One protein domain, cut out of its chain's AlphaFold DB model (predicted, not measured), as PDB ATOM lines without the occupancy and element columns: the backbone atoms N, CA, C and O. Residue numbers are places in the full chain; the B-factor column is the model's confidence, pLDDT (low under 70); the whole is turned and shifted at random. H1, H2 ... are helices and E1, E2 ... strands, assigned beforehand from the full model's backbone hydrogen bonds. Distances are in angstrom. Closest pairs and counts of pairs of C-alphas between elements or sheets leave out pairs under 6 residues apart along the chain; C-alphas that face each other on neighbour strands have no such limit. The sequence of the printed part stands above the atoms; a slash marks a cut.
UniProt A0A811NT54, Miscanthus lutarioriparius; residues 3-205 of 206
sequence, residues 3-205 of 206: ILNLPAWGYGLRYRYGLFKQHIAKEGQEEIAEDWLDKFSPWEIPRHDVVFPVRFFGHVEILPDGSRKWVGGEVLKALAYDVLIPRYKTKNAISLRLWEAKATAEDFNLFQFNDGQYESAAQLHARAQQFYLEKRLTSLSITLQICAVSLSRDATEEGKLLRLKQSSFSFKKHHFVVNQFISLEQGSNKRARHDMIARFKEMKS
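What this domain is: This is residues 3 to 205 of the 206 residues of a protein of Miscanthus lutarioriparius (UniProt A0A811NT54). A curled, strongly twisted sheet of four strands has H3 and H4 packed on it, and two two-stranded hairpins, E2-E3 and E5-E6, reach away from it as separate arms. H1 and H2 make a small helical head beyond H3, while H5 and H6 form a tail that leads away from the sheet and turns a corner. The printed part has 203 residues, with eight named strands followed by six named helices; the main sheet, in the order E1 E8 E7 E4, is mixed, and the class is mixed, helices and strands. The whole is loose and flat, with a radius of gyration of the C-alphas of 21.0 A and spans of 64 by 64 by 34 A.

How they stand to each other: In the sheet, E8, residues 93 to 102, and E7, residues 74 to 86, are inner strands and a hairpin, with N 98 and O 81 2.8 A apart. E1, residues 10 to 13, is an edge strand parallel to E8, with N 12 and O 97 2.9 A apart. E4, residues 44 to 56, is the other edge strand, antiparallel to E7, with N 54 and O 76 2.7 A apart; it bends by 81 degrees at residue 49. H4, residues 157 to 172, makes two layers with this sheet, a helix on one face of it, and the sheet curls round H4; the closest C-alphas of E4 and H4, those of Val 54 and Phe 169, are 6.8 A apart. H3, residues 139 to 148, is on the sheet at a height of 8.1 A and runs along the strands, at 21 degrees to E7 on the local plane. H3 and H4 touch, about perpendicular at 87 degrees, through residues 162 to 166 of H4 alone; their closest C-alphas, Ile 146 and Gln 166, are 5.2 A apart. H2, residues 118 to 126, only just touches H3, with 3 pairs of C-alphas within 8 A, the closest being Leu 124 and Leu 140 at 5.5 A. H1, residues 110 to 114, touches H2, the closest C-alphas being Phe 113 and Ala 121 at 5.0 A. H5, residues 174 to 185, only grazes the sheet, with residues 174 to 176. H6, residues 190 to 203, is close to H5 but not clearly touching, about perpendicular at 84 degrees; their closest C-alphas, Leu 184 and Arg 193, are 6.6 A apart. The hairpin of E2, residues 21 to 25, and E3, residues 28 to 32, has N 23 and O 30 2.9 A apart; that of E5, residues 59 to 62, and E6, residues 68 to 71, has N 61 and O 69 2.8 A apart. Every O i to N i+4 pair is within hydrogen-bond range in H1, H4, H5 and H6, against 3 of 5 in H2 and 4 of 6 in H3.

Where its parts are: E1 begins at C-alpha 10, (5.927, 36.593, -43.053), and H6 ends at C-alpha 203, (8.986, 27.871, -62.050). From first to last C-alpha E7 is 37.5 A long, E8 27.5 A, E4 27.0 A, H4 22.4 A and H6 20.4 A.

The domain as a whole: The C-alphas farthest apart, Asp 115 and Ser 205, are 69.5 A apart. The printed part has no cut; the links E3 to E4 and H2 to H3 are long. The mean pLDDT of the printed part is 70.2, and 88 residues are under 70, among them 116 to 155 and 172 to 205.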
ATOM      1  N   ILE A   3      16.589  31.432 -47.306       62.19
ATOM      2  CA  ILE A   3      17.715  30.592 -47.769       62.19
ATOM      3  C   ILE A   3      17.402  29.830 -49.071       62.19
ATOM      4  O   ILE A   3      18.304  29.574 -49.861       62.19
ATOM      5  N   LEU A   4      16.131  29.513 -49.332       73.31
ATOM      6  CA  LEU A   4      15.700  28.742 -50.505       73.31
ATOM      7  C   LEU A   4      15.264  29.630 -51.684       73.31
ATOM      8  O   LEU A   4      14.744  29.114 -52.661       73.31
ATOM      9  N   ASN A   5      15.451  30.957 -51.611       69.31
ATOM     10  CA  ASN A   5      14.988  31.920 -52.630       69.31
ATOM     11  C   ASN A   5      13.482  31.860 -52.943       69.31
ATOM     12  O   ASN A   5      13.047  32.330 -53.994       69.31
ATOM     13  N   LEU A   6      12.674  31.346 -52.018       75.75
ATOM     14  CA  LEU A   6      11.231  31.279 -52.207       75.75
ATOM     15  C   LEU A   6      10.609  32.675 -52.027       75.75
ATOM     16  O   LEU A   6      10.929  33.349 -51.038       75.75
ATOM     17  N   PRO A   7       9.729  33.125 -52.945       76.50
ATOM     18  CA  PRO A   7       9.024  34.396 -52.819       76.50
ATOM     19  C   PRO A   7       7.959  34.283 -51.721       76.50
ATOM     20  O   PRO A   7       6.808  33.948 -51.979       76.50
ATOM     21  N   ALA A   8       8.360  34.530 -50.476       80.44
ATOM     22  CA  ALA A   8       7.500  34.397 -49.306       80.44
ATOM     23  C   ALA A   8       7.644  35.605 -48.384       80.44
ATOM     24  O   ALA A   8       8.757  36.083 -48.151       80.44
ATOM     25  N   TRP A   9       6.523  36.067 -47.834       82.19
ATOM     26  CA  TRP A   9       6.471  37.087 -46.788       82.19
ATOM     27  C   TRP A   9       5.928  36.476 -45.501       82.19
ATOM     28  O   TRP A   9       5.043  35.620 -45.534       82.19
ATOM     29  N   GLY A  10       6.469  36.919 -44.368       86.81
ATOM     30  CA  GLY A  10       5.927  36.593 -43.053       86.81
ATOM     31  C   GLY A  10       4.943  37.667 -42.608       86.81
ATOM     32  O   GLY A  10       5.197  38.849 -42.824       86.81
ATOM     33  N   TYR A  11       3.853  37.278 -41.948       87.12
ATOM     34  CA  TYR A  11       2.911  38.216 -41.336       87.12
ATOM     35  C   TYR A  11       2.739  37.906 -39.851       87.12
ATOM     36  O   TYR A  11       2.537  36.753 -39.479       87.12
ATOM     37  N   GLY A  12       2.790  38.937 -39.006       86.19
ATOM     38  CA  GLY A  12       2.703  38.795 -37.550       86.19
ATOM     39  C   GLY A  12       1.980  39.953 -36.864       86.19
ATOM     40  O   GLY A  12       1.516  40.896 -37.509       86.19
ATOM     41  N   LEU A  13       1.828  39.865 -35.546       84.12
ATOM     42  CA  LEU A  13       1.429  40.988 -34.692       84.12
ATOM     43  C   LEU A  13       2.682  41.593 -34.061       84.12
ATOM     44  O   LEU A  13       3.613  40.866 -33.720       84.12
ATOM     45  N   ARG A  14       2.707  42.919 -33.923       85.44
ATOM     46  CA  ARG A  14       3.800  43.628 -33.252       85.44
ATOM     47  C   ARG A  14       3.527  43.669 -31.747       85.44
ATOM     48  O   ARG A  14       2.890  44.603 -31.270       85.44
ATOM     49  N   TYR A  15       3.959  42.640 -31.019       82.62
ATOM     50  CA  TYR A  15       3.740  42.553 -29.572       82.62
ATOM     51  C   TYR A  15       4.661  43.496 -28.792       82.62
ATOM     52  O   TYR A  15       5.874  43.422 -28.953       82.62
ATOM     53  N   ARG A  16       4.112  44.339 -27.912       77.06
ATOM     54  CA  ARG A  16       4.908  45.269 -27.093       77.06
ATOM     55  C   ARG A  16       5.689  44.557 -25.998       77.06
ATOM     56  O   ARG A  16       6.889  44.756 -25.911       77.06
ATOM     57  N   TYR A  17       5.028  43.683 -25.243       77.19
ATOM     58  CA  TYR A  17       5.599  43.058 -24.042       77.19
ATOM     59  C   TYR A  17       5.948  41.578 -24.231       77.19
ATOM     60  O   TYR A  17       6.298  40.891 -23.276       77.19
ATOM     61  N   GLY A  18       5.863  41.076 -25.467       78.69
ATOM     62  CA  GLY A  18       6.230  39.701 -25.791       78.69
ATOM     63  C   GLY A  18       5.371  38.669 -25.055       78.69
ATOM     64  O   GLY A  18       4.141  38.720 -25.120       78.69
ATOM     65  N   LEU A  19       6.027  37.688 -24.432       75.62
ATOM     66  CA  LEU A  19       5.387  36.699 -23.562       75.62
ATOM     67  C   LEU A  19       5.676  37.044 -22.096       75.62
ATOM     68  O   LEU A  19       4.762  37.452 -21.389       75.62
ATOM     69  N   PHE A  20       6.936  36.922 -21.682       80.88
ATOM     70  CA  PHE A  20       7.496  37.461 -20.445       80.88
ATOM     71  C   PHE A  20       9.024  37.335 -20.494       80.88
ATOM     72  O   PHE A  20       9.561  36.419 -21.121       80.88
ATOM     73  N   LYS A  21       9.698  38.220 -19.769       83.75
ATOM     74  CA  LYS A  21      11.103  38.141 -19.400       83.75
ATOM     75  C   LYS A  21      11.222  37.267 -18.158       83.75
ATOM     76  O   LYS A  21      10.687  37.607 -17.102       83.75
ATOM     77  N   GLN A  22      11.888  36.125 -18.297       88.94
ATOM     78  CA  GLN A  22      12.069  35.178 -17.200       88.94
ATOM     79  C   GLN A  22      13.145  35.690 -16.235       88.94
ATOM     80  O   GLN A  22      14.295  35.886 -16.629       88.94
ATOM     81  N   HIS A  23      12.779  35.867 -14.969       89.50
ATOM     82  CA  HIS A  23      13.706  36.159 -13.881       89.50
ATOM     83  C   HIS A  23      13.712  34.978 -12.904       89.50
ATOM     84  O   HIS A  23      12.659  34.461 -12.544       89.50
ATOM     85  N   ILE A  24      14.894  34.497 -12.515       90.81
ATOM     86  CA  ILE A  24      15.026  33.381 -11.569       90.81
ATOM     87  C   ILE A  24      15.456  33.953 -10.221       90.81
ATOM     88  O   ILE A  24      16.614  34.334 -10.042       90.81
ATOM     89  N   ALA A  25      14.515  34.014  -9.285       89.75
ATOM     90  CA  ALA A  25      14.728  34.467  -7.919       89.75
ATOM     91  C   ALA A  25      14.869  33.278  -6.957       89.75
ATOM     92  O   ALA A  25      14.699  32.114  -7.322       89.75
ATOM     93  N   LYS A  26      15.173  33.569  -5.687       88.69
ATOM     94  CA  LYS A  26      15.320  32.536  -4.644       88.69
ATOM     95  C   LYS A  26      14.041  31.720  -4.425       88.69
ATOM     96  O   LYS A  26      14.136  30.564  -4.032       88.69
ATOM     97  N   GLU A  27      12.876  32.311  -4.686       89.94
ATOM     98  CA  GLU A  27      11.566  31.668  -4.524       89.94
ATOM     99  C   GLU A  27      11.071  30.960  -5.799       89.94
ATOM    100  O   GLU A  27      10.028  30.311  -5.779       89.94
ATOM    101  N   GLY A  28      11.834  31.031  -6.898       91.62
ATOM    102  CA  GLY A  28      11.513  30.373  -8.162       91.62
ATOM    103  C   GLY A  28      11.470  31.331  -9.351       91.62
ATOM    104  O   GLY A  28      12.233  32.292  -9.429       91.62
ATOM    105  N   GLN A  29      10.604  31.019 -10.316       91.06
ATOM    106  CA  GLN A  29      10.442  31.812 -11.532       91.06
ATOM    107  C   GLN A  29       9.529  33.017 -11.290       91.06
ATOM    108  O   GLN A  29       8.382  32.864 -10.876       91.06
ATOM    109  N   GLU A  30      10.021  34.192 -11.657       89.62
ATOM    110  CA  GLU A  30       9.287  35.448 -11.716       89.62
ATOM    111  C   GLU A  30       9.117  35.886 -13.179       89.62
ATOM    112  O   GLU A  30      10.013  35.724 -14.015       89.62
ATOM    113  N   GLU A  31       7.946  36.438 -13.495       86.38
ATOM    114  CA  GLU A  31       7.569  36.874 -14.841       86.38
ATOM    115  C   GLU A  31       7.505  38.402 -14.890       86.38
ATOM    116  O   GLU A  31       6.723  39.028 -14.174       86.38
ATOM    117  N   ILE A  32       8.327  39.007 -15.748       85.00
ATOM    118  CA  ILE A  32       8.389  40.462 -15.936       85.00
ATOM    119  C   ILE A  32       8.018  40.786 -17.389       85.00
ATOM    120  O   ILE A  32       8.241  39.979 -18.285       85.00
ATOM    121  N   ALA A  33       7.426  41.949 -17.656       80.62
ATOM    122  CA  ALA A  33       7.162  42.384 -19.029       80.62
ATOM    123  C   ALA A  33       8.473  42.670 -19.792       80.62
ATOM    124  O   ALA A  33       9.433  43.178 -19.214       80.62
ATOM    125  N   GLU A  34       8.507  42.364 -21.091       80.38
ATOM    126  CA  GLU A  34       9.647  42.702 -21.955       80.38
ATOM    127  C   GLU A  34       9.661  44.197 -22.305       80.38
ATOM    128  O   GLU A  34       8.625  44.767 -22.638       80.38
ATOM    129  N   ASP A  35      10.843  44.812 -22.313       84.44
ATOM    130  CA  ASP A  35      11.071  46.250 -22.523       84.44
ATOM    131  C   ASP A  35      11.709  46.578 -23.892       84.44
ATOM    132  O   ASP A  35      12.215  47.676 -24.133       84.44
ATOM    133  N   TRP A  36      11.672  45.636 -24.842       83.12
ATOM    134  CA  TRP A  36      12.387  45.736 -26.127       83.12
ATOM    135  C   TRP A  36      11.937  46.896 -27.038       83.12
ATOM    136  O   TRP A  36      12.674  47.280 -27.949       83.12
ATOM    137  N   LEU A  37      10.748  47.463 -26.801       84.12
ATOM    138  CA  LEU A  37      10.191  48.598 -27.549       84.12
ATOM    139  C   LEU A  37      10.124  49.909 -26.760       84.12
ATOM    140  O   LEU A  37       9.618  50.889 -27.303       84.12
ATOM    141  N   ASP A  38      10.655  49.966 -25.536       80.69
ATOM    142  CA  ASP A  38      10.575  51.175 -24.702       80.69
ATOM    143  C   ASP A  38      11.341  52.360 -25.299       80.69
ATOM    144  O   ASP A  38      10.954  53.515 -25.126       80.69
ATOM    145  N   LYS A  39      12.421  52.082 -26.038       81.56
ATOM    146  CA  LYS A  39      13.146  53.098 -26.812       81.56
ATOM    147  C   LYS A  39      12.612  53.152 -28.238       81.56
ATOM    148  O   LYS A  39      11.837  54.029 -28.591       81.56
ATOM    149  N   PHE A  40      13.086  52.234 -29.068       83.38
ATOM    150  CA  PHE A  40      12.655  51.997 -30.441       83.38
ATOM    151  C   PHE A  40      13.389  50.752 -30.951       83.38
ATOM    152  O   PHE A  40      14.468  50.421 -30.455       83.38
ATOM    153  N   SER A  41      12.845  50.087 -31.970       86.50
ATOM    154  CA  SER A  41      13.584  49.053 -32.696       86.50
ATOM    155  C   SER A  41      14.247  49.671 -33.932       86.50
ATOM    156  O   SER A  41      13.550  50.245 -34.767       86.50
ATOM    157  N   PRO A  42      15.577  49.565 -34.108       88.81
ATOM    158  CA  PRO A  42      16.257  50.081 -35.301       88.81
ATOM    159  C   PRO A  42      16.024  49.212 -36.549       88.81
ATOM    160  O   PRO A  42      16.387  49.602 -37.655       88.81
ATOM    161  N   TRP A  43      15.457  48.015 -36.375       88.56
ATOM    162  CA  TRP A  43      15.305  47.011 -37.431       88.56
ATOM    163  C   TRP A  43      13.967  47.090 -38.161       88.56
ATOM    164  O   TRP A  43      13.798  46.453 -39.203       88.56
ATOM    165  N   GLU A  44      13.007  47.815 -37.594       91.12
ATOM    166  CA  GLU A  44      11.669  47.939 -38.150       91.12
ATOM    167  C   GLU A  44      11.511  49.237 -38.936       91.12
ATOM    168  O   GLU A  44      11.982  50.302 -38.541       91.12
ATOM    169  N   ILE A  45      10.817  49.139 -40.065       91.06
ATOM    170  CA  ILE A  45      10.521  50.273 -40.931       91.06
ATOM    171  C   ILE A  45       9.007  50.495 -40.898       91.06
ATOM    172  O   ILE A  45       8.269  49.653 -41.429       91.06
ATOM    173  N   PRO A  46       8.512  51.591 -40.292       89.81
ATOM    174  CA  PRO A  46       7.089  51.898 -40.301       89.81
ATOM    175  C   PRO A  46       6.618  52.242 -41.718       89.81
ATOM    176  O   PRO A  46       7.270  52.988 -42.453       89.81
ATOM    177  N   ARG A  47       5.456  51.713 -42.104       89.44
ATOM    178  CA  ARG A  47       4.801  51.970 -43.393       89.44
ATOM    179  C   ARG A  47       3.525  52.768 -43.175       89.44
ATOM    180  O   ARG A  47       2.432  52.212 -43.112       89.44
ATOM    181  N   HIS A  48       3.665  54.084 -43.022       87.94
ATOM    182  CA  HIS A  48       2.531  54.993 -42.806       87.94
ATOM    183  C   HIS A  48       1.562  55.064 -43.995       87.94
ATOM    184  O   HIS A  48       0.409  55.447 -43.825       87.94
ATOM    185  N   ASP A  49       2.021  54.663 -45.177       85.75
ATOM    186  CA  ASP A  49       1.236  54.486 -46.397       85.75
ATOM    187  C   ASP A  49       0.374  53.210 -46.380       85.75
ATOM    188  O   ASP A  49      -0.615  53.114 -47.106       85.75
ATOM    189  N   VAL A  50       0.715  52.234 -45.535       85.62
ATOM    190  CA  VAL A  50       0.036  50.938 -45.446       85.62
ATOM    191  C   VAL A  50      -0.769  50.869 -44.150       85.62
ATOM    192  O   VAL A  50      -0.312  50.358 -43.123       85.62
ATOM    193  N   VAL A  51      -2.002  51.375 -44.218       84.31
ATOM    194  CA  VAL A  51      -2.948  51.398 -43.097       84.31
ATOM    195  C   VAL A  51      -4.289  50.804 -43.512       84.31
ATOM    196  O   VAL A  51      -4.861  51.214 -44.519       84.31
ATOM    197  N   PHE A  52      -4.823  49.872 -42.714       82.25
ATOM    198  CA  PHE A  52      -6.123  49.242 -42.988       82.25
ATOM    199  C   PHE A  52      -7.115  49.384 -41.837       82.25
ATOM    200  O   PHE A  52      -6.740  49.151 -40.687       82.25
ATOM    201  N   PRO A  53      -8.391  49.698 -42.120       81.62
ATOM    202  CA  PRO A  53      -9.432  49.665 -41.108       81.62
ATOM    203  C   PRO A  53      -9.813  48.216 -40.771       81.62
ATOM    204  O   PRO A  53     -10.160  47.418 -41.644       81.62
ATOM    205  N   VAL A  54      -9.796  47.879 -39.487       80.00
ATOM    206  CA  VAL A  54     -10.199  46.585 -38.940       80.00
ATOM    207  C   VAL A  54     -11.376  46.798 -37.999       80.00
ATOM    208  O   VAL A  54     -11.236  47.401 -36.941       80.00
ATOM    209  N   ARG A  55     -12.546  46.291 -38.396       78.69
ATOM    210  CA  ARG A  55     -13.785  46.395 -37.611       78.69
ATOM    211  C   ARG A  55     -13.929  45.257 -36.595       78.69
ATOM    212  O   ARG A  55     -13.643  44.107 -36.935       78.69
ATOM    213  N   PHE A  56     -14.427  45.554 -35.405       74.44
ATOM    214  CA  PHE A  56     -14.868  44.591 -34.395       74.44
ATOM    215  C   PHE A  56     -16.305  44.904 -33.983       74.44
ATOM    216  O   PHE A  56     -16.721  46.060 -34.026       74.44
ATOM    217  N   PHE A  57     -17.049  43.878 -33.558       81.25
ATOM    218  CA  PHE A  57     -18.470  44.002 -33.193       81.25
ATOM    219  C   PHE A  57     -19.332  44.581 -34.327       81.25
ATOM    220  O   PHE A  57     -18.972  44.467 -35.490       81.25
ATOM    221  N   GLY A  58     -20.482  45.180 -34.017       83.62
ATOM    222  CA  GLY A  58     -21.437  45.653 -35.020       83.62
ATOM    223  C   GLY A  58     -22.328  44.531 -35.549       83.62
ATOM    224  O   GLY A  58     -22.394  43.451 -34.963       83.62
ATOM    225  N   HIS A  59     -23.008  44.789 -36.663       86.31
ATOM    226  CA  HIS A  59     -24.028  43.898 -37.218       86.31
ATOM    227  C   HIS A  59     -24.041  43.928 -38.748       86.31
ATOM    228  O   HIS A  59     -23.528  44.848 -39.387       86.31
ATOM    229  N   VAL A  60     -24.605  42.885 -39.353       92.19
ATOM    230  CA  VAL A  60     -24.732  42.784 -40.810       92.19
ATOM    231  C   VAL A  60     -26.071  43.369 -41.235       92.19
ATOM    232  O   VAL A  60     -27.117  42.911 -40.783       92.19
ATOM    233  N   GLU A  61     -26.031  44.346 -42.130       93.12
ATOM    234  CA  GLU A  61     -27.202  44.889 -42.809       93.12
ATOM    235  C   GLU A  61     -27.334  44.283 -44.203       93.12
ATOM    236  O   GLU A  61     -26.340  44.029 -44.891       93.12
ATOM    237  N   ILE A  62     -28.580  44.047 -44.607       94.19
ATOM    238  CA  ILE A  62     -28.929  43.591 -45.950       94.19
ATOM    239  C   ILE A  62     -29.391  44.821 -46.723       94.19
ATOM    240  O   ILE A  62     -30.340  45.493 -46.323       94.19
ATOM    241  N   LEU A  63     -28.681  45.132 -47.800       93.31
ATOM    242  CA  LEU A  63     -28.980  46.263 -48.662       93.31
ATOM    243  C   LEU A  63     -30.135  45.922 -49.622       93.31
ATOM    244  O   LEU A  63     -30.412  44.744 -49.861       93.31
ATOM    245  N   PRO A  64     -30.812  46.934 -50.203       92.94
ATOM    246  CA  PRO A  64     -31.930  46.714 -51.127       92.94
ATOM    247  C   PRO A  64     -31.572  45.896 -52.379       92.94
ATOM    248  O   PRO A  64     -32.450  45.295 -52.988       92.94
ATOM    249  N   ASP A  65     -30.291  45.853 -52.752       93.19
ATOM    250  CA  ASP A  65     -29.754  45.045 -53.854       93.19
ATOM    251  C   ASP A  65     -29.505  43.568 -53.470       93.19
ATOM    252  O   ASP A  65     -29.023  42.783 -54.285       93.19
ATOM    253  N   GLY A  66     -29.813  43.180 -52.228       91.94
ATOM    254  CA  GLY A  66     -29.571  41.845 -51.676       91.94
ATOM    255  C   GLY A  66     -28.137  41.615 -51.188       91.94
ATOM    256  O   GLY A  66     -27.843  40.550 -50.635       91.94
ATOM    257  N   SER A  67     -27.238  42.591 -51.348       93.38
ATOM    258  CA  SER A  67     -25.871  42.503 -50.839       93.38
ATOM    259  C   SER A  67     -25.829  42.691 -49.317       93.38
ATOM    260  O   SER A  67     -26.725  43.266 -48.698       93.38
ATOM    261  N   ARG A  68     -24.785  42.154 -48.677       92.94
ATOM    262  CA  ARG A  68     -24.609  42.214 -47.219       92.94
ATOM    263  C   ARG A  68     -23.451  43.130 -46.873       92.94
ATOM    264  O   ARG A  68     -22.339  42.934 -47.364       92.94
ATOM    265  N   LYS A  69     -23.687  44.081 -45.973       90.88
ATOM    266  CA  LYS A  69     -22.675  45.027 -45.502       90.88
ATOM    267  C   LYS A  69     -22.556  44.955 -43.989       90.88
ATOM    268  O   LYS A  69     -23.539  45.066 -43.269       90.88
ATOM    269  N   TRP A  70     -21.333  44.795 -43.496       88.56
ATOM    270  CA  TRP A  70     -21.068  44.877 -42.063       88.56
ATOM    271  C   TRP A  70     -20.916  46.342 -41.644       88.56
ATOM    272  O   TRP A  70     -20.024  47.042 -42.136       88.56
ATOM    273  N   VAL A  71     -21.783  46.799 -40.741       86.69
ATOM    274  CA  VAL A  71     -21.828  48.179 -40.246       86.69
ATOM    275  C   VAL A  71     -21.813  48.234 -38.713       86.69
ATOM    276  O   VAL A  71     -21.919  47.214 -38.032       86.69
ATOM    277  N   GLY A  72     -21.646  49.440 -38.163       80.44
ATOM    278  CA  GLY A  72     -21.584  49.664 -36.715       80.44
ATOM    279  C   GLY A  72     -20.349  49.048 -36.047       80.44
ATOM    280  O   GLY A  72     -19.404  48.625 -36.712       80.44
ATOM    281  N   GLY A  73     -20.338  49.008 -34.718       78.12
ATOM    282  CA  GLY A  73     -19.187  48.521 -33.960       78.12
ATOM    283  C   GLY A  73     -17.980  49.460 -34.017       78.12
ATOM    284  O   GLY A  73     -18.094  50.638 -34.352       78.12
ATOM    285  N   GLU A  74     -16.818  48.917 -33.683       72.12
ATOM    286  CA  GLU A  74     -15.586  49.672 -33.471       72.12
ATOM    287  C   GLU A  74     -14.599  49.443 -34.608       72.12
ATOM    288  O   GLU A  74     -14.452  48.320 -35.092       72.12
ATOM    289  N   VAL A  75     -13.897  50.492 -35.032       75.69
ATOM    290  CA  VAL A  75     -12.936  50.418 -36.138       75.69
ATOM    291  C   VAL A  75     -11.556  50.820 -35.644       75.69
ATOM    292  O   VAL A  75     -11.367  51.923 -35.151       75.69
ATOM    293  N   LEU A  76     -10.581  49.929 -35.813       75.12
ATOM    294  CA  LEU A  76      -9.170  50.186 -35.527       75.12
ATOM    295  C   LEU A  76      -8.387  50.364 -36.818       75.12
ATOM    296  O   LEU A  76      -8.759  49.820 -37.854       75.12
ATOM    297  N   LYS A  77      -7.258  51.060 -36.756       80.38
ATOM    298  CA  LYS A  77      -6.280  51.113 -37.843       80.38
ATOM    299  C   LYS A  77      -5.191  50.074 -37.597       80.38
ATOM    300  O   LYS A  77      -4.577  50.047 -36.538       80.38
ATOM    301  N   ALA A  78      -4.933  49.221 -38.577       82.75
ATOM    302  CA  ALA A  78      -3.781  48.335 -38.602       82.75
ATOM    303  C   ALA A  78      -2.648  49.024 -39.369       82.75
ATOM    304  O   ALA A  78      -2.768  49.218 -40.578       82.75
ATOM    305  N   LEU A  79      -1.575  49.395 -38.671       85.69
ATOM    306  CA  LEU A  79      -0.368  49.996 -39.240       85.69
ATOM    307  C   LEU A  79       0.694  48.913 -39.464       85.69
ATOM    308  O   LEU A  79       0.964  48.116 -38.562       85.69
ATOM    309  N   ALA A  80       1.294  48.889 -40.652       89.25
ATOM    310  CA  ALA A  80       2.345  47.933 -40.982       89.25
ATOM    311  C   ALA A  80       3.742  48.415 -40.556       89.25
ATOM    312  O   ALA A  80       4.104  49.579 -40.730       89.25
ATOM    313  N   TYR A  81       4.544  47.471 -40.070       89.50
ATOM    314  CA  TYR A  81       5.971  47.597 -39.792       89.50
ATOM    315  C   TYR A  81       6.703  46.467 -40.505       89.50
ATOM    316  O   TYR A  81       6.390  45.296 -40.292       89.50
ATOM    317  N   ASP A  82       7.675  46.800 -41.346       91.56
ATOM    318  CA  ASP A  82       8.475  45.803 -42.050       91.56
ATOM    319  C   ASP A  82       9.784  45.552 -41.309       91.56
ATOM    320  O   ASP A  82      10.557  46.480 -41.079       91.56
ATOM    321  N   VAL A  83      10.064  44.289 -41.006       90.69
ATOM    322  CA  VAL A  83      11.377  43.821 -40.556       90.69
ATOM    323  C   VAL A  83      12.009  43.038 -41.699       90.69
ATOM    324  O   VAL A  83      11.431  42.075 -42.214       90.69
ATOM    325  N   LEU A  84      13.188  43.467 -42.142       89.81
ATOM    326  CA  LEU A  84      13.900  42.802 -43.230       89.81
ATOM    327  C   LEU A  84      14.668  41.596 -42.690       89.81
ATOM    328  O   LEU A  84      15.449  41.716 -41.751       89.81
ATOM    329  N   ILE A  85      14.473  40.438 -43.316       86.31
ATOM    330  CA  ILE A  85      15.204  39.209 -43.009       86.31
ATOM    331  C   ILE A  85      16.201  38.970 -44.152       86.31
ATOM    332  O   ILE A  85      15.810  38.472 -45.221       86.31
ATOM    333  N   PRO A  86      17.479  39.345 -43.965       84.56
ATOM    334  CA  PRO A  86      18.503  39.155 -44.979       84.56
ATOM    335  C   PRO A  86      18.884  37.680 -45.108       84.56
ATOM    336  O   PRO A  86      18.875  36.912 -44.144       84.56
ATOM    337  N   ARG A  87      19.271  37.282 -46.319       82.56
ATOM    338  CA  ARG A  87      19.872  35.974 -46.580       82.56
ATOM    339  C   ARG A  87      21.399  36.070 -46.536       82.56
ATOM    340  O   ARG A  87      21.994  36.996 -47.081       82.56
ATOM    341  N   TYR A  88      22.044  35.041 -45.989       76.62
ATOM    342  CA  TYR A  88      23.493  34.878 -46.082       76.62
ATOM    343  C   TYR A  88      23.962  34.721 -47.544       76.62
ATOM    344  O   TYR A  88      23.463  33.861 -48.275       76.62
ATOM    345  N   LYS A  89      24.941  35.541 -47.958       76.19
ATOM    346  CA  LYS A  89      25.577  35.531 -49.293       76.19
ATOM    347  C   LYS A  89      24.611  35.695 -50.481       76.19
ATOM    348  O   LYS A  89      24.779  35.064 -51.523       76.19
ATOM    349  N   THR A  90      23.580  36.534 -50.377       77.06
ATOM    350  CA  THR A  90      22.710  36.877 -51.523       77.06
ATOM    351  C   THR A  90      22.129  38.279 -51.353       77.06
ATOM    352  O   THR A  90      22.041  38.783 -50.241       77.06
ATOM    353  N   LYS A  91      21.699  38.905 -52.455       76.94
ATOM    354  CA  LYS A  91      20.991  40.200 -52.445       76.94
ATOM    355  C   LYS A  91      19.511  40.100 -52.034       76.94
ATOM    356  O   LYS A  91      18.869  41.121 -51.824       76.94
ATOM    357  N   ASN A  92      18.961  38.889 -51.951       76.19
ATOM    358  CA  ASN A  92      17.557  38.664 -51.620       76.19
ATOM    359  C   ASN A  92      17.330  38.833 -50.112       76.19
ATOM    360  O   ASN A  92      18.013  38.204 -49.302       76.19
ATOM    361  N   ALA A  93      16.318  39.619 -49.756       80.56
ATOM    362  CA  ALA A  93      15.781  39.725 -48.407       80.56
ATOM    363  C   ALA A  93      14.268  39.497 -48.459       80.56
ATOM    364  O   ALA A  93      13.594  39.991 -49.365       80.56
ATOM    365  N   ILE A  94      13.744  38.735 -47.502       87.00
ATOM    366  CA  ILE A  94      12.294  38.606 -47.316       87.00
ATOM    367  C   ILE A  94      11.839  39.621 -46.269       87.00
ATOM    368  O   ILE A  94      12.626  40.035 -45.419       87.00
ATOM    369  N   SER A  95      10.571  40.019 -46.320       86.12
ATOM    370  CA  SER A  95       9.989  40.911 -45.318       86.12
ATOM    371  C   SER A  95       9.120  40.118 -44.343       86.12
ATOM    372  O   SER A  95       8.292  39.299 -44.753       86.12
ATOM    373  N   LEU A  96       9.327  40.361 -43.049       90.12
ATOM    374  CA  LEU A  96       8.384  40.034 -41.991       90.12
ATOM    375  C   LEU A  96       7.585  41.297 -41.677       90.12
ATOM    376  O   LEU A  96       8.109  42.240 -41.089       90.12
ATOM    377  N   ARG A  97       6.314  41.304 -42.066       90.69
ATOM    378  CA  ARG A  97       5.406  42.412 -41.805       90.69
ATOM    379  C   ARG A  97       4.660  42.199 -40.498       90.69
ATOM    380  O   ARG A  97       3.809  41.312 -40.373       90.69
ATOM    381  N   LEU A  98       4.961  43.045 -39.532       89.88
ATOM    382  CA  LEU A  98       4.284  43.115 -38.252       89.88
ATOM    383  C   LEU A  98       3.198  44.181 -38.311       89.88
ATOM    384  O   LEU A  98       3.339  45.204 -38.975       89.88
ATOM    385  N   TRP A  99       2.097  43.931 -37.617       86.38
ATOM    386  CA  TRP A  99       0.976  44.856 -37.581       86.38
ATOM    387  C   TRP A  99       0.756  45.360 -36.170       86.38
ATOM    388  O   TRP A  99       0.627  44.563 -35.240       86.38
ATOM    389  N   GLU A 100       0.685  46.676 -36.046       85.06
ATOM    390  CA  GLU A 100       0.301  47.373 -34.830       85.06
ATOM    391  C   GLU A 100      -1.142  47.853 -34.983       85.06
ATOM    392  O   GLU A 100      -1.495  48.486 -35.982       85.06
ATOM    393  N   ALA A 101      -1.987  47.559 -34.000       79.69
ATOM    394  CA  ALA A 101      -3.277  48.218 -33.899       79.69
ATOM    395  C   ALA A 101      -3.061  49.648 -33.375       79.69
ATOM    396  O   ALA A 101      -2.339  49.848 -32.396       79.69
ATOM    397  N   LYS A 102      -3.724  50.630 -33.987       75.31
ATOM    398  CA  LYS A 102      -3.835  52.010 -33.511       75.31
ATOM    399  C   LYS A 102      -5.290  52.464 -33.551       75.31
ATOM    400  O   LYS A 102      -6.005  52.187 -34.514       75.31
ATOM    401  N   ALA A 103      -5.702  53.194 -32.525       68.56
ATOM    402  CA  ALA A 103      -6.942  53.951 -32.560       68.56
ATOM    403  C   ALA A 103      -6.823  55.144 -33.517       68.56
ATOM    404  O   ALA A 103      -5.718  55.553 -33.895       68.56
ATOM    405  N   THR A 104      -7.956  55.690 -33.940       66.25
ATOM    406  CA  THR A 104      -7.978  56.905 -34.752       66.25
ATOM    407  C   THR A 104      -7.926  58.142 -33.858       66.25
ATOM    408  O   THR A 104      -8.369  58.108 -32.716       66.25
ATOM    409  N   ALA A 105      -7.380  59.251 -34.363       65.19
ATOM    410  CA  ALA A 105      -7.376  60.512 -33.614       65.19
ATOM    411  C   ALA A 105      -8.804  61.021 -33.334       65.19
ATOM    412  O   ALA A 105      -9.036  61.674 -32.325       65.19
ATOM    413  N   GLU A 106      -9.757  60.673 -34.201       64.75
ATOM    414  CA  GLU A 106     -11.184  60.980 -34.052       64.75
ATOM    415  C   GLU A 106     -11.830  60.237 -32.871       64.75
ATOM    416  O   GLU A 106     -12.838  60.695 -32.343       64.75
ATOM    417  N   ASP A 107     -11.226  59.136 -32.405       63.97
ATOM    418  CA  ASP A 107     -11.675  58.431 -31.200       63.97
ATOM    419  C   ASP A 107     -11.311  59.190 -29.902       63.97
ATOM    420  O   ASP A 107     -11.739  58.799 -28.814       63.97
ATOM    421  N   PHE A 108     -10.517  60.270 -29.977       62.62
ATOM    422  CA  PHE A 108     -10.158  61.083 -28.815       62.62
ATOM    423  C   PHE A 108     -11.236  62.123 -28.498       62.62
ATOM    424  O   PHE A 108     -11.427  63.103 -29.220       62.62
ATOM    425  N   ASN A 109     -11.918  61.942 -27.368       66.19
ATOM    426  CA  ASN A 109     -12.969  62.853 -26.937       66.19
ATOM    427  C   ASN A 109     -12.390  64.089 -26.221       66.19
ATOM    428  O   ASN A 109     -12.206  64.099 -25.002       66.19
ATOM    429  N   LEU A 110     -12.149  65.154 -26.991       70.75
ATOM    430  CA  LEU A 110     -11.672  66.445 -26.478       70.75
ATOM    431  C   LEU A 110     -12.632  67.093 -25.473       70.75
ATOM    432  O   LEU A 110     -12.185  67.804 -24.579       70.75
ATOM    433  N   PHE A 111     -13.940  66.850 -25.590       75.06
ATOM    434  CA  PHE A 111     -14.922  67.417 -24.667       75.06
ATOM    435  C   PHE A 111     -14.737  66.856 -23.252       75.06
ATOM    436  O   PHE A 111     -14.634  67.621 -22.301       75.06
ATOM    437  N   GLN A 112     -14.592  65.534 -23.123       68.25
ATOM    438  CA  GLN A 112     -14.318  64.892 -21.830       68.25
ATOM    439  C   GLN A 112     -12.957  65.298 -21.256       68.25
ATOM    440  O   GLN A 112     -12.817  65.448 -20.046       68.25
ATOM    441  N   PHE A 113     -11.960  65.507 -22.121       66.81
ATOM    442  CA  PHE A 113     -10.646  65.981 -21.693       66.81
ATOM    443  C   PHE A 113     -10.725  67.386 -21.088       66.81
ATOM    444  O   PHE A 113     -10.177  67.637 -20.018       66.81
ATOM    445  N   ASN A 114     -11.445  68.289 -21.754       76.00
ATOM    446  CA  ASN A 114     -11.602  69.673 -21.313       76.00
ATOM    447  C   ASN A 114     -12.484  69.808 -20.060       76.00
ATOM    448  O   ASN A 114     -12.312  70.761 -19.309       76.00
ATOM    449  N   ASP A 115     -13.379  68.849 -19.803       82.00
ATOM    450  CA  ASP A 115     -14.232  68.786 -18.603       82.00
ATOM    451  C   ASP A 115     -13.480  68.304 -17.342       82.00
ATOM    452  O   ASP A 115     -14.072  68.038 -16.300       82.00
ATOM    453  N   GLY A 116     -12.154  68.139 -17.415       67.75
ATOM    454  CA  GLY A 116     -11.343  67.659 -16.294       67.75
ATOM    455  C   GLY A 116     -11.476  66.158 -16.027       67.75
ATOM    456  O   GLY A 116     -10.834  65.633 -15.116       67.75
ATOM    457  N   GLN A 117     -12.234  65.434 -16.859       66.50
ATOM    458  CA  GLN A 117     -12.310  63.974 -16.842       66.50
ATOM    459  C   GLN A 117     -11.109  63.381 -17.586       66.50
ATOM    460  O   GLN A 117     -11.249  62.588 -18.518       66.50
ATOM    461  N   TYR A 118      -9.901  63.773 -17.169       59.19
ATOM    462  CA  TYR A 118      -8.646  63.325 -17.771       59.19
ATOM    463  C   TYR A 118      -8.502  61.821 -17.692       59.19
ATOM    464  O   TYR A 118      -7.985  61.218 -18.616       59.19
ATOM    465  N   GLU A 119      -8.995  61.194 -16.628       54.09
ATOM    466  CA  GLU A 119      -9.057  59.747 -16.575       54.09
ATOM    467  C   GLU A 119      -9.978  59.204 -17.664       54.09
ATOM    468  O   GLU A 119      -9.520  58.431 -18.475       54.09
ATOM    469  N   SER A 120     -11.220  59.638 -17.823       57.22
ATOM    470  CA  SER A 120     -12.093  59.107 -18.885       57.22
ATOM    471  C   SER A 120     -11.584  59.411 -20.305       57.22
ATOM    472  O   SER A 120     -11.699  58.573 -21.196       57.22
ATOM    473  N   ALA A 121     -10.960  60.573 -20.505       49.75
ATOM    474  CA  ALA A 121     -10.419  61.013 -21.786       49.75
ATOM    475  C   ALA A 121      -9.039  60.413 -22.115       49.75
ATOM    476  O   ALA A 121      -8.747  60.120 -23.273       49.75
ATOM    477  N   ALA A 122      -8.185  60.201 -21.109       49.28
ATOM    478  CA  ALA A 122      -6.851  59.619 -21.244       49.28
ATOM    479  C   ALA A 122      -6.827  58.116 -20.954       49.28
ATOM    480  O   ALA A 122      -5.931  57.457 -21.447       49.28
ATOM    481  N   GLN A 123      -7.809  57.514 -20.281       47.59
ATOM    482  CA  GLN A 123      -8.025  56.055 -20.257       47.59
ATOM    483  C   GLN A 123      -8.196  55.522 -21.685       47.59
ATOM    484  O   GLN A 123      -7.802  54.391 -21.964       47.59
ATOM    485  N   LEU A 124      -8.680  56.367 -22.603       44.91
ATOM    486  CA  LEU A 124      -8.709  56.103 -24.038       44.91
ATOM    487  C   LEU A 124      -7.285  56.026 -24.638       44.91
ATOM    488  O   LEU A 124      -7.060  55.219 -25.521       44.91
ATOM    489  N   HIS A 125      -6.282  56.767 -24.159       42.88
ATOM    490  CA  HIS A 125      -4.906  56.730 -24.706       42.88
ATOM    491  C   HIS A 125      -3.877  55.941 -23.866       42.88
ATOM    492  O   HIS A 125      -2.932  55.383 -24.419       42.88
ATOM    493  N   ALA A 126      -4.037  55.899 -22.543       39.78
ATOM    494  CA  ALA A 126      -2.987  55.621 -21.560       39.78
ATOM    495  C   ALA A 126      -3.187  54.323 -20.757       39.78
ATOM    496  O   ALA A 126      -2.223  53.826 -20.175       39.78
ATOM    497  N   ARG A 127      -4.369  53.678 -20.770       39.72
ATOM    498  CA  ARG A 127      -4.586  52.358 -20.116       39.72
ATOM    499  C   ARG A 127      -3.961  51.176 -20.884       39.72
ATOM    500  O   ARG A 127      -4.479  50.066 -20.925       39.72
ATOM    501  N   ALA A 128      -2.807  51.436 -21.483       37.78
ATOM    502  CA  ALA A 128      -1.887  50.496 -22.099       37.78
ATOM    503  C   ALA A 128      -1.016  49.749 -21.087       37.78
ATOM    504  O   ALA A 128      -0.545  48.654 -21.379       37.78
ATOM    505  N   GLN A 129      -0.772  50.376 -19.932       33.22
ATOM    506  CA  GLN A 129       0.317  50.008 -19.023       33.22
ATOM    507  C   GLN A 129      -0.140  49.629 -17.604       33.22
ATOM    508  O   GLN A 129       0.635  49.016 -16.880       33.22
ATOM    509  N   GLN A 130      -1.388  49.902 -17.198       26.06
ATOM    510  CA  GLN A 130      -1.881  49.578 -15.849       26.06
ATOM    511  C   GLN A 130      -3.208  48.802 -15.873       26.06
ATOM    512  O   GLN A 130      -4.274  49.328 -16.171       26.06
ATOM    513  N   PHE A 131      -3.069  47.507 -15.591       31.55
ATOM    514  CA  PHE A 131      -4.021  46.503 -15.102       31.55
ATOM    515  C   PHE A 131      -5.532  46.860 -14.960       31.55
ATOM    516  O   PHE A 131      -5.969  47.571 -14.063       31.55
ATOM    517  N   TYR A 132      -6.333  46.216 -15.816       33.25
ATOM    518  CA  TYR A 132      -7.476  45.323 -15.520       33.25
ATOM    519  C   TYR A 132      -8.748  45.729 -14.741       33.25
ATOM    520  O   TYR A 132      -9.648  44.897 -14.731       33.25
ATOM    521  N   LEU A 133      -8.930  46.909 -14.134       26.95
ATOM    522  CA  LEU A 133     -10.067  47.046 -13.187       26.95
ATOM    523  C   LEU A 133     -11.296  47.874 -13.560       26.95
ATOM    524  O   LEU A 133     -12.315  47.686 -12.904       26.95
ATOM    525  N   GLU A 134     -11.325  48.669 -14.630       34.12
ATOM    526  CA  GLU A 134     -12.595  49.304 -15.004       34.12
ATOM    527  C   GLU A 134     -12.810  49.473 -16.508       34.12
ATOM    528  O   GLU A 134     -12.176  50.294 -17.161       34.12
ATOM    529  N   LYS A 135     -13.838  48.752 -16.971       39.56
ATOM    530  CA  LYS A 135     -15.005  49.288 -17.684       39.56
ATOM    531  C   LYS A 135     -14.827  49.821 -19.116       39.56
ATOM    532  O   LYS A 135     -13.954  50.603 -19.450       39.56
ATOM    533  N   ARG A 136     -15.854  49.462 -19.897       38.91
ATOM    534  CA  ARG A 136     -16.259  49.943 -21.226       38.91
ATOM    535  C   ARG A 136     -15.287  49.640 -22.374       38.91
ATOM    536  O   ARG A 136     -14.348  50.370 -22.666       38.91
ATOM    537  N   LEU A 137     -15.642  48.553 -23.066       46.09
ATOM    538  CA  LEU A 137     -15.257  48.194 -24.429       46.09
ATOM    539  C   LEU A 137     -15.313  49.444 -25.317       46.09
ATOM    540  O   LEU A 137     -16.394  49.905 -25.668       46.09
ATOM    541  N   THR A 138     -14.148  50.024 -25.566       51.75
ATOM    542  CA  THR A 138     -13.922  51.110 -26.516       51.75
ATOM    543  C   THR A 138     -12.812  50.664 -27.459       51.75
ATOM    544  O   THR A 138     -11.922  49.894 -27.067       51.75
ATOM    545  N   SER A 139     -12.827  51.181 -28.688       42.91
ATOM    546  CA  SER A 139     -11.857  50.873 -29.749       42.91
ATOM    547  C   SER A 139     -10.403  50.982 -29.252       42.91
ATOM    548  O   SER A 139      -9.535  50.157 -29.569       42.91
ATOM    549  N   LEU A 140     -10.129  51.942 -28.368       46.78
ATOM    550  CA  LEU A 140      -8.787  52.157 -27.846       46.78
ATOM    551  C   LEU A 140      -8.324  51.107 -26.818       46.78
ATOM    552  O   LEU A 140      -7.156  50.717 -26.846       46.78
ATOM    553  N   SER A 141      -9.215  50.555 -25.984       50.12
ATOM    554  CA  SER A 141      -8.859  49.453 -25.069       50.12
ATOM    555  C   SER A 141      -8.457  48.184 -25.839       50.12
ATOM    556  O   SER A 141      -7.496  47.497 -25.486       50.12
ATOM    557  N   ILE A 142      -9.141  47.905 -26.948       53.94
ATOM    558  CA  ILE A 142      -8.905  46.709 -27.769       53.94
ATOM    559  C   ILE A 142      -7.559  46.774 -28.487       53.94
ATOM    560  O   ILE A 142      -6.852  45.771 -28.593       53.94
ATOM    561  N   THR A 143      -7.203  47.969 -28.953       49.88
ATOM    562  CA  THR A 143      -5.932  48.272 -29.619       49.88
ATOM    563  C   THR A 143      -4.735  47.788 -28.803       49.88
ATOM    564  O   THR A 143      -3.811  47.161 -29.328       49.88
ATOM    565  N   LEU A 144      -4.776  48.049 -27.500       52.38
ATOM    566  CA  LEU A 144      -3.707  47.718 -26.571       52.38
ATOM    567  C   LEU A 144      -3.674  46.238 -26.234       52.38
ATOM    568  O   LEU A 144      -2.611  45.627 -26.300       52.38
ATOM    569  N   GLN A 145      -4.833  45.635 -25.979       57.75
ATOM    570  CA  GLN A 145      -4.906  44.220 -25.633       57.75
ATOM    571  C   GLN A 145      -4.432  43.310 -26.780       57.75
ATOM    572  O   GLN A 145      -3.731  42.328 -26.538       57.75
ATOM    573  N   ILE A 146      -4.762  43.629 -28.040       56.94
ATOM    574  CA  ILE A 146      -4.400  42.779 -29.191       56.94
ATOM    575  C   ILE A 146      -2.878  42.643 -29.338       56.94
ATOM    576  O   ILE A 146      -2.392  41.567 -29.686       56.94
ATOM    577  N   CYS A 147      -2.132  43.717 -29.070       56.62
ATOM    578  CA  CYS A 147      -0.686  43.781 -29.281       56.62
ATOM    579  C   CYS A 147       0.123  43.786 -27.973       56.62
ATOM    580  O   CYS A 147       1.323  44.027 -28.017       56.62
ATOM    581  N   ALA A 148      -0.488  43.558 -26.808       60.12
ATOM    582  CA  ALA A 148       0.239  43.570 -25.539       60.12
ATOM    583  C   ALA A 148       1.065  42.291 -25.348       60.12
ATOM    584  O   ALA A 148       2.287  42.373 -25.233       60.12
ATOM    585  N   VAL A 149       0.406  41.124 -25.365       60.47
ATOM    586  CA  VAL A 149       1.003  39.827 -25.000       60.47
ATOM    587  C   VAL A 149       0.642  38.736 -26.017       60.47
ATOM    588  O   VAL A 149      -0.485  38.678 -26.517       60.47
ATOM    589  N   SER A 150       1.609  37.867 -26.324       51.97
ATOM    590  CA  SER A 150       1.522  36.815 -27.355       51.97
ATOM    591  C   SER A 150       0.530  35.683 -27.028       51.97
ATOM    592  O   SER A 150      -0.063  35.074 -27.927       51.97
ATOM    593  N   LEU A 151       0.301  35.422 -25.739       57.97
ATOM    594  CA  LEU A 151      -0.585  34.376 -25.228       57.97
ATOM    595  C   LEU A 151      -1.291  34.888 -23.965       57.97
ATOM    596  O   LEU A 151      -0.746  34.810 -22.867       57.97
ATOM    597  N   SER A 152      -2.491  35.447 -24.117       58.50
ATOM    598  CA  SER A 152      -3.341  35.769 -22.967       58.50
ATOM    599  C   SER A 152      -3.822  34.483 -22.289       58.50
ATOM    600  O   SER A 152      -4.087  33.492 -22.966       58.50
ATOM    601  N   ARG A 153      -3.961  34.482 -20.957       58.34
ATOM    602  CA  ARG A 153      -4.657  33.389 -20.260       58.34
ATOM    603  C   ARG A 153      -6.129  33.378 -20.684       58.34
ATOM    604  O   ARG A 153      -6.833  34.358 -20.468       58.34
ATOM    605  N   ASP A 154      -6.600  32.242 -21.192       65.75
ATOM    606  CA  ASP A 154      -7.973  32.068 -21.698       65.75
ATOM    607  C   ASP A 154      -8.946  31.485 -20.648       65.75
ATOM    608  O   ASP A 154     -10.017  30.975 -20.981       65.75
ATOM    609  N   ALA A 155      -8.584  31.539 -19.362       68.12
ATOM    610  CA  ALA A 155      -9.425  31.030 -18.275       68.12
ATOM    611  C   ALA A 155     -10.713  31.856 -18.081       68.12
ATOM    612  O   ALA A 155     -11.716  31.334 -17.601       68.12
ATOM    613  N   THR A 156     -10.692  33.133 -18.467       74.31
ATOM    614  CA  THR A 156     -11.833  34.051 -18.391       74.31
ATOM    615  C   THR A 156     -12.451  34.269 -19.773       74.31
ATOM    616  O   THR A 156     -11.766  34.201 -20.796       74.31
ATOM    617  N   GLU A 157     -13.750  34.579 -19.822       69.25
ATOM    618  CA  GLU A 157     -14.448  34.911 -21.078       69.25
ATOM    619  C   GLU A 157     -13.808  36.104 -21.806       69.25
ATOM    620  O   GLU A 157     -13.736  36.143 -23.034       69.25
ATOM    621  N   GLU A 158     -13.258  37.049 -21.051       65.38
ATOM    622  CA  GLU A 158     -12.522  38.190 -21.591       65.38
ATOM    623  C   GLU A 158     -11.222  37.772 -22.288       65.38
ATOM    624  O   GLU A 158     -10.926  38.273 -23.375       65.38
ATOM    625  N   GLY A 159     -10.479  36.821 -21.708       66.06
ATOM    626  CA  GLY A 159      -9.280  36.247 -22.321       66.06
ATOM    627  C   GLY A 159      -9.599  35.557 -23.648       66.06
ATOM    628  O   GLY A 159      -8.966  35.838 -24.667       66.06
ATOM    629  N   LYS A 160     -10.681  34.769 -23.684       71.62
ATOM    630  CA  LYS A 160     -11.166  34.123 -24.917       71.62
ATOM    631  C   LYS A 160     -11.548  35.145 -25.989       71.62
ATOM    632  O   LYS A 160     -11.151  35.013 -27.150       71.62
ATOM    633  N   LEU A 161     -12.294  36.190 -25.617       72.00
ATOM    634  CA  LEU A 161     -12.676  37.262 -26.539       72.00
ATOM    635  C   LEU A 161     -11.443  37.995 -27.081       72.00
ATOM    636  O   LEU A 161     -11.392  38.329 -28.268       72.00
ATOM    637  N   LEU A 162     -10.437  38.227 -26.239       70.31
ATOM    638  CA  LEU A 162      -9.177  38.820 -26.659       70.31
ATOM    639  C   LEU A 162      -8.448  37.930 -27.672       70.31
ATOM    640  O   LEU A 162      -8.020  38.415 -28.723       70.31
ATOM    641  N   ARG A 163      -8.375  36.621 -27.422       73.94
ATOM    642  CA  ARG A 163      -7.750  35.673 -28.347       73.94
ATOM    643  C   ARG A 163      -8.455  35.627 -29.705       73.94
ATOM    644  O   ARG A 163      -7.799  35.588 -30.754       73.94
ATOM    645  N   LEU A 164      -9.785  35.718 -29.706       76.50
ATOM    646  CA  LEU A 164     -10.582  35.843 -30.929       76.50
ATOM    647  C   LEU A 164     -10.297  37.153 -31.667       76.50
ATOM    648  O   LEU A 164     -10.121  37.146 -32.886       76.50
ATOM    649  N   LYS A 165     -10.191  38.274 -30.946       74.94
ATOM    650  CA  LYS A 165      -9.841  39.575 -31.533       74.94
ATOM    651  C   LYS A 165      -8.451  39.553 -32.168       74.94
ATOM    652  O   LYS A 165      -8.316  39.986 -33.311       74.94
ATOM    653  N   GLN A 166      -7.447  38.992 -31.487       71.50
ATOM    654  CA  GLN A 166      -6.094  38.807 -32.031       71.50
ATOM    655  C   GLN A 166      -6.112  37.985 -33.327       71.50
ATOM    656  O   GLN A 166      -5.524  38.384 -34.337       71.50
ATOM    657  N   SER A 167      -6.837  36.865 -33.318       74.56
ATOM    658  CA  SER A 167      -6.936  35.963 -34.469       74.56
ATOM    659  C   SER A 167      -7.655  36.623 -35.648       74.56
ATOM    660  O   SER A 167      -7.150  36.609 -36.771       74.56
ATOM    661  N   SER A 168      -8.790  37.285 -35.398       75.88
ATOM    662  CA  SER A 168      -9.551  38.015 -36.420       75.88
ATOM    663  C   SER A 168      -8.750  39.176 -37.010       75.88
ATOM    664  O   SER A 168      -8.713  39.346 -38.230       75.88
ATOM    665  N   PHE A 169      -8.038  39.935 -36.170       74.38
ATOM    666  CA  PHE A 169      -7.144  40.998 -36.623       74.38
ATOM    667  C   PHE A 169      -6.045  40.442 -37.525       74.38
ATOM    668  O   PHE A 169      -5.737  41.032 -38.557       74.38
ATOM    669  N   SER A 170      -5.466  39.293 -37.165       71.50
ATOM    670  CA  SER A 170      -4.466  38.643 -38.004       71.50
ATOM    671  C   SER A 170      -5.045  38.166 -39.337       71.50
ATOM    672  O   SER A 170      -4.450  38.386 -40.388       71.50
ATOM    673  N   PHE A 171      -6.245  37.590 -39.330       72.88
ATOM    674  CA  PHE A 171      -6.875  37.099 -40.550       72.88
ATOM    675  C   PHE A 171      -7.268  38.227 -41.510       72.88
ATOM    676  O   PHE A 171      -7.024  38.130 -42.712       72.88
ATOM    677  N   LYS A 172      -7.802  39.341 -40.998       69.31
ATOM    678  CA  LYS A 172      -8.229  40.486 -41.821       69.31
ATOM    679  C   LYS A 172      -7.088  41.162 -42.588       69.31
ATOM    680  O   LYS A 172      -7.350  41.875 -43.552       69.31
ATOM    681  N   LYS A 173      -5.828  40.861 -42.257       65.69
ATOM    682  CA  LYS A 173      -4.644  41.258 -43.038       65.69
ATOM    683  C   LYS A 173      -4.608  40.638 -44.438       65.69
ATOM    684  O   LYS A 173      -3.912  41.171 -45.294       65.69
ATOM    685  N   HIS A 174      -5.371  39.574 -44.717       67.19
ATOM    686  CA  HIS A 174      -5.487  39.016 -46.074       67.19
ATOM    687  C   HIS A 174      -5.980  40.052 -47.094       67.19
ATOM    688  O   HIS A 174      -5.581  39.984 -48.253       67.19
ATOM    689  N   HIS A 175      -6.745  41.068 -46.669       66.44
ATOM    690  CA  HIS A 175      -7.100  42.200 -47.532       66.44
ATOM    691  C   HIS A 175      -5.874  42.907 -48.122       66.44
ATOM    692  O   HIS A 175      -5.926  43.363 -49.262       66.44
ATOM    693  N   PHE A 176      -4.756  42.974 -47.390       64.38
ATOM    694  CA  PHE A 176      -3.517  43.528 -47.927       64.38
ATOM    695  C   PHE A 176      -2.953  42.654 -49.055       64.38
ATOM    696  O   PHE A 176      -2.583  43.182 -50.098       64.38
ATOM    697  N   VAL A 177      -2.934  41.328 -48.878       64.69
ATOM    698  CA  VAL A 177      -2.461  40.387 -49.909       64.69
ATOM    699  C   VAL A 177      -3.316  40.502 -51.174       64.69
ATOM    700  O   VAL A 177      -2.780  40.564 -52.277       64.69
ATOM    701  N   VAL A 178      -4.638  40.612 -51.012       68.88
ATOM    702  CA  VAL A 178      -5.576  40.825 -52.122       68.88
ATOM    703  C   VAL A 178      -5.312  42.162 -52.821       68.88
ATOM    704  O   VAL A 178      -5.190  42.195 -54.041       68.88
ATOM    705  N   ASN A 179      -5.140  43.257 -52.076       66.19
ATOM    706  CA  ASN A 179      -4.834  44.566 -52.663       66.19
ATOM    707  C   ASN A 179      -3.478  44.588 -53.382       66.19
ATOM    708  O   ASN A 179      -3.344  45.221 -54.429       66.19
ATOM    709  N   GLN A 180      -2.478  43.879 -52.856       63.78
ATOM    710  CA  GLN A 180      -1.195  43.704 -53.527       63.78
ATOM    711  C   GLN A 180      -1.376  42.948 -54.846       63.78
ATOM    712  O   GLN A 180      -0.837  43.377 -55.862       63.78
ATOM    713  N   PHE A 181      -2.172  41.877 -54.859       63.19
ATOM    714  CA  PHE A 181      -2.488  41.126 -56.073       63.19
ATOM    715  C   PHE A 181      -3.210  41.994 -57.118       63.19
ATOM    716  O   PHE A 181      -2.760  42.083 -58.259       63.19
ATOM    717  N   ILE A 182      -4.251  42.728 -56.715       66.38
ATOM    718  CA  ILE A 182      -5.007  43.632 -57.601       66.38
ATOM    719  C   ILE A 182      -4.099  44.725 -58.185       66.38
ATOM    720  O   ILE A 182      -4.144  44.993 -59.383       66.38
ATOM    721  N   SER A 183      -3.228  45.330 -57.373       59.19
ATOM    722  CA  SER A 183      -2.272  46.351 -57.832       59.19
ATOM    723  C   SER A 183      -1.281  45.808 -58.874       59.19
ATOM    724  O   SER A 183      -0.911  46.503 -59.828       59.19
ATOM    725  N   LEU A 184      -0.881  44.540 -58.730       58.72
ATOM    726  CA  LEU A 184      -0.016  43.845 -59.682       58.72
ATOM    727  C   LEU A 184      -0.742  43.519 -60.996       58.72
ATOM    728  O   LEU A 184      -0.144  43.646 -62.071       58.72
ATOM    729  N   GLU A 185      -2.024  43.152 -60.936       60.44
ATOM    730  CA  GLU A 185      -2.851  42.922 -62.126       60.44
ATOM    731  C   GLU A 185      -3.171  44.220 -62.877       60.44
ATOM    732  O   GLU A 185      -3.066  44.266 -64.105       60.44
ATOM    733  N   GLN A 186      -3.459  45.305 -62.155       53.34
ATOM    734  CA  GLN A 186      -3.807  46.611 -62.727       53.34
ATOM    735  C   GLN A 186      -2.595  47.413 -63.245       53.34
ATOM    736  O   GLN A 186      -2.749  48.504 -63.785       53.34
ATOM    737  N   GLY A 187      -1.376  46.866 -63.165       46.94
ATOM    738  CA  GLY A 187      -0.216  47.365 -63.913       46.94
ATOM    739  C   GLY A 187       0.422  48.659 -63.395       46.94
ATOM    740  O   GLY A 187       1.288  49.208 -64.076       46.94
ATOM    741  N   SER A 188       0.065  49.119 -62.194       48.78
ATOM    742  CA  SER A 188       0.565  50.390 -61.646       48.78
ATOM    743  C   SER A 188       2.052  50.342 -61.237       48.78
ATOM    744  O   SER A 188       2.708  51.374 -61.122       48.78
ATOM    745  N   ASN A 189       2.653  49.148 -61.095       47.25
ATOM    746  CA  ASN A 189       4.063  49.000 -60.712       47.25
ATOM    747  C   ASN A 189       4.857  48.091 -61.676       47.25
ATOM    748  O   ASN A 189       4.963  46.875 -61.490       47.25
ATOM    749  N   LYS A 190       5.448  48.692 -62.721       43.75
ATOM    750  CA  LYS A 190       6.209  47.987 -63.778       43.75
ATOM    751  C   LYS A 190       7.407  47.170 -63.256       43.75
ATOM    752  O   LYS A 190       7.745  46.164 -63.879       43.75
ATOM    753  N   ARG A 191       8.018  47.542 -62.119       44.59
ATOM    754  CA  ARG A 191       9.140  46.791 -61.506       44.59
ATOM    755  C   ARG A 191       8.695  45.459 -60.903       44.59
ATOM    756  O   ARG A 191       9.350  44.448 -61.122       44.59
ATOM    757  N   ALA A 192       7.556  45.440 -60.214       45.53
ATOM    758  CA  ALA A 192       7.051  44.228 -59.570       45.53
ATOM    759  C   ALA A 192       6.524  43.189 -60.582       45.53
ATOM    760  O   ALA A 192       6.622  41.986 -60.345       45.53
ATOM    761  N   ARG A 193       6.032  43.645 -61.746       42.84
ATOM    762  CA  ARG A 193       5.618  42.771 -62.860       42.84
ATOM    763  C   ARG A 193       6.789  42.019 -63.499       42.84
ATOM    764  O   ARG A 193       6.647  40.835 -63.789       42.84
ATOM    765  N   HIS A 194       7.931  42.677 -63.712       42.59
ATOM    766  CA  HIS A 194       9.091  42.047 -64.357       42.59
ATOM    767  C   HIS A 194       9.726  40.961 -63.480       42.59
ATOM    768  O   HIS A 194       9.963  39.858 -63.966       42.59
ATOM    769  N   ASP A 195       9.912  41.232 -62.184       48.16
ATOM    770  CA  ASP A 195      10.512  40.262 -61.258       48.16
ATOM    771  C   ASP A 195       9.625  39.033 -61.023       48.16
ATOM    772  O   ASP A 195      10.137  37.933 -60.822       48.16
ATOM    773  N   MET A 196       8.296  39.183 -61.069       45.56
ATOM    774  CA  MET A 196       7.387  38.059 -60.841       45.56
ATOM    775  C   MET A 196       7.124  37.241 -62.113       45.56
ATOM    776  O   MET A 196       7.132  36.018 -62.037       45.56
ATOM    777  N   ILE A 197       6.952  37.867 -63.287       45.06
ATOM    778  CA  ILE A 197       6.728  37.139 -64.553       45.06
ATOM    779  C   ILE A 197       7.982  36.362 -64.977       45.06
ATOM    780  O   ILE A 197       7.855  35.238 -65.465       45.06
ATOM    781  N   ALA A 198       9.181  36.913 -64.756       45.16
ATOM    782  CA  ALA A 198      10.428  36.182 -64.976       45.16
ATOM    783  C   ALA A 198      10.505  34.933 -64.077       45.16
ATOM    784  O   ALA A 198      10.738  33.832 -64.567       45.16
ATOM    785  N   ARG A 199      10.172  35.076 -62.787       51.22
ATOM    786  CA  ARG A 199      10.221  33.973 -61.814       51.22
ATOM    787  C   ARG A 199       9.112  32.935 -61.994       51.22
ATOM    788  O   ARG A 199       9.346  31.756 -61.762       51.22
ATOM    789  N   PHE A 200       7.922  33.330 -62.448       39.56
ATOM    790  CA  PHE A 200       6.831  32.388 -62.740       39.56
ATOM    791  C   PHE A 200       7.099  31.564 -64.008       39.56
ATOM    792  O   PHE A 200       6.641  30.426 -64.109       39.56
ATOM    793  N   LYS A 201       7.848  32.117 -64.974       38.00
ATOM    794  CA  LYS A 201       8.321  31.371 -66.150       38.00
ATOM    795  C   LYS A 201       9.412  30.363 -65.782       38.00
ATOM    796  O   LYS A 201       9.331  29.234 -66.247       38.00
ATOM    797  N   GLU A 202      10.348  30.730 -64.904       40.97
ATOM    798  CA  GLU A 202      11.377  29.812 -64.381       40.97
ATOM    799  C   GLU A 202      10.777  28.654 -63.566       40.97
ATOM    800  O   GLU A 202      11.242  27.522 -63.653       40.97
ATOM    801  N   MET A 203       9.686  28.900 -62.833       38.69
ATOM    802  CA  MET A 203       8.986  27.871 -62.050       38.69
ATOM    803  C   MET A 203       8.177  26.872 -62.892       38.69
ATOM    804  O   MET A 203       7.827  25.813 -62.390       38.69
ATOM    805  N   LYS A 204       7.836  27.211 -64.143       38.66
ATOM    806  CA  LYS A 204       7.167  26.294 -65.084       38.66
ATOM    807  C   LYS A 204       8.153  25.491 -65.940       38.66
ATOM    808  O   LYS A 204       7.714  24.606 -66.667       38.66
ATOM    809  N   SER A 205       9.446  25.824 -65.900       42.78
ATOM    810  CA  SER A 205      10.505  25.119 -66.637       42.78
ATOM    811  C   SER A 205      11.342  24.173 -65.764       42.78
ATOM    812  O   SER A 205      12.359  23.674 -66.239       42.78
TER     813      SER A 205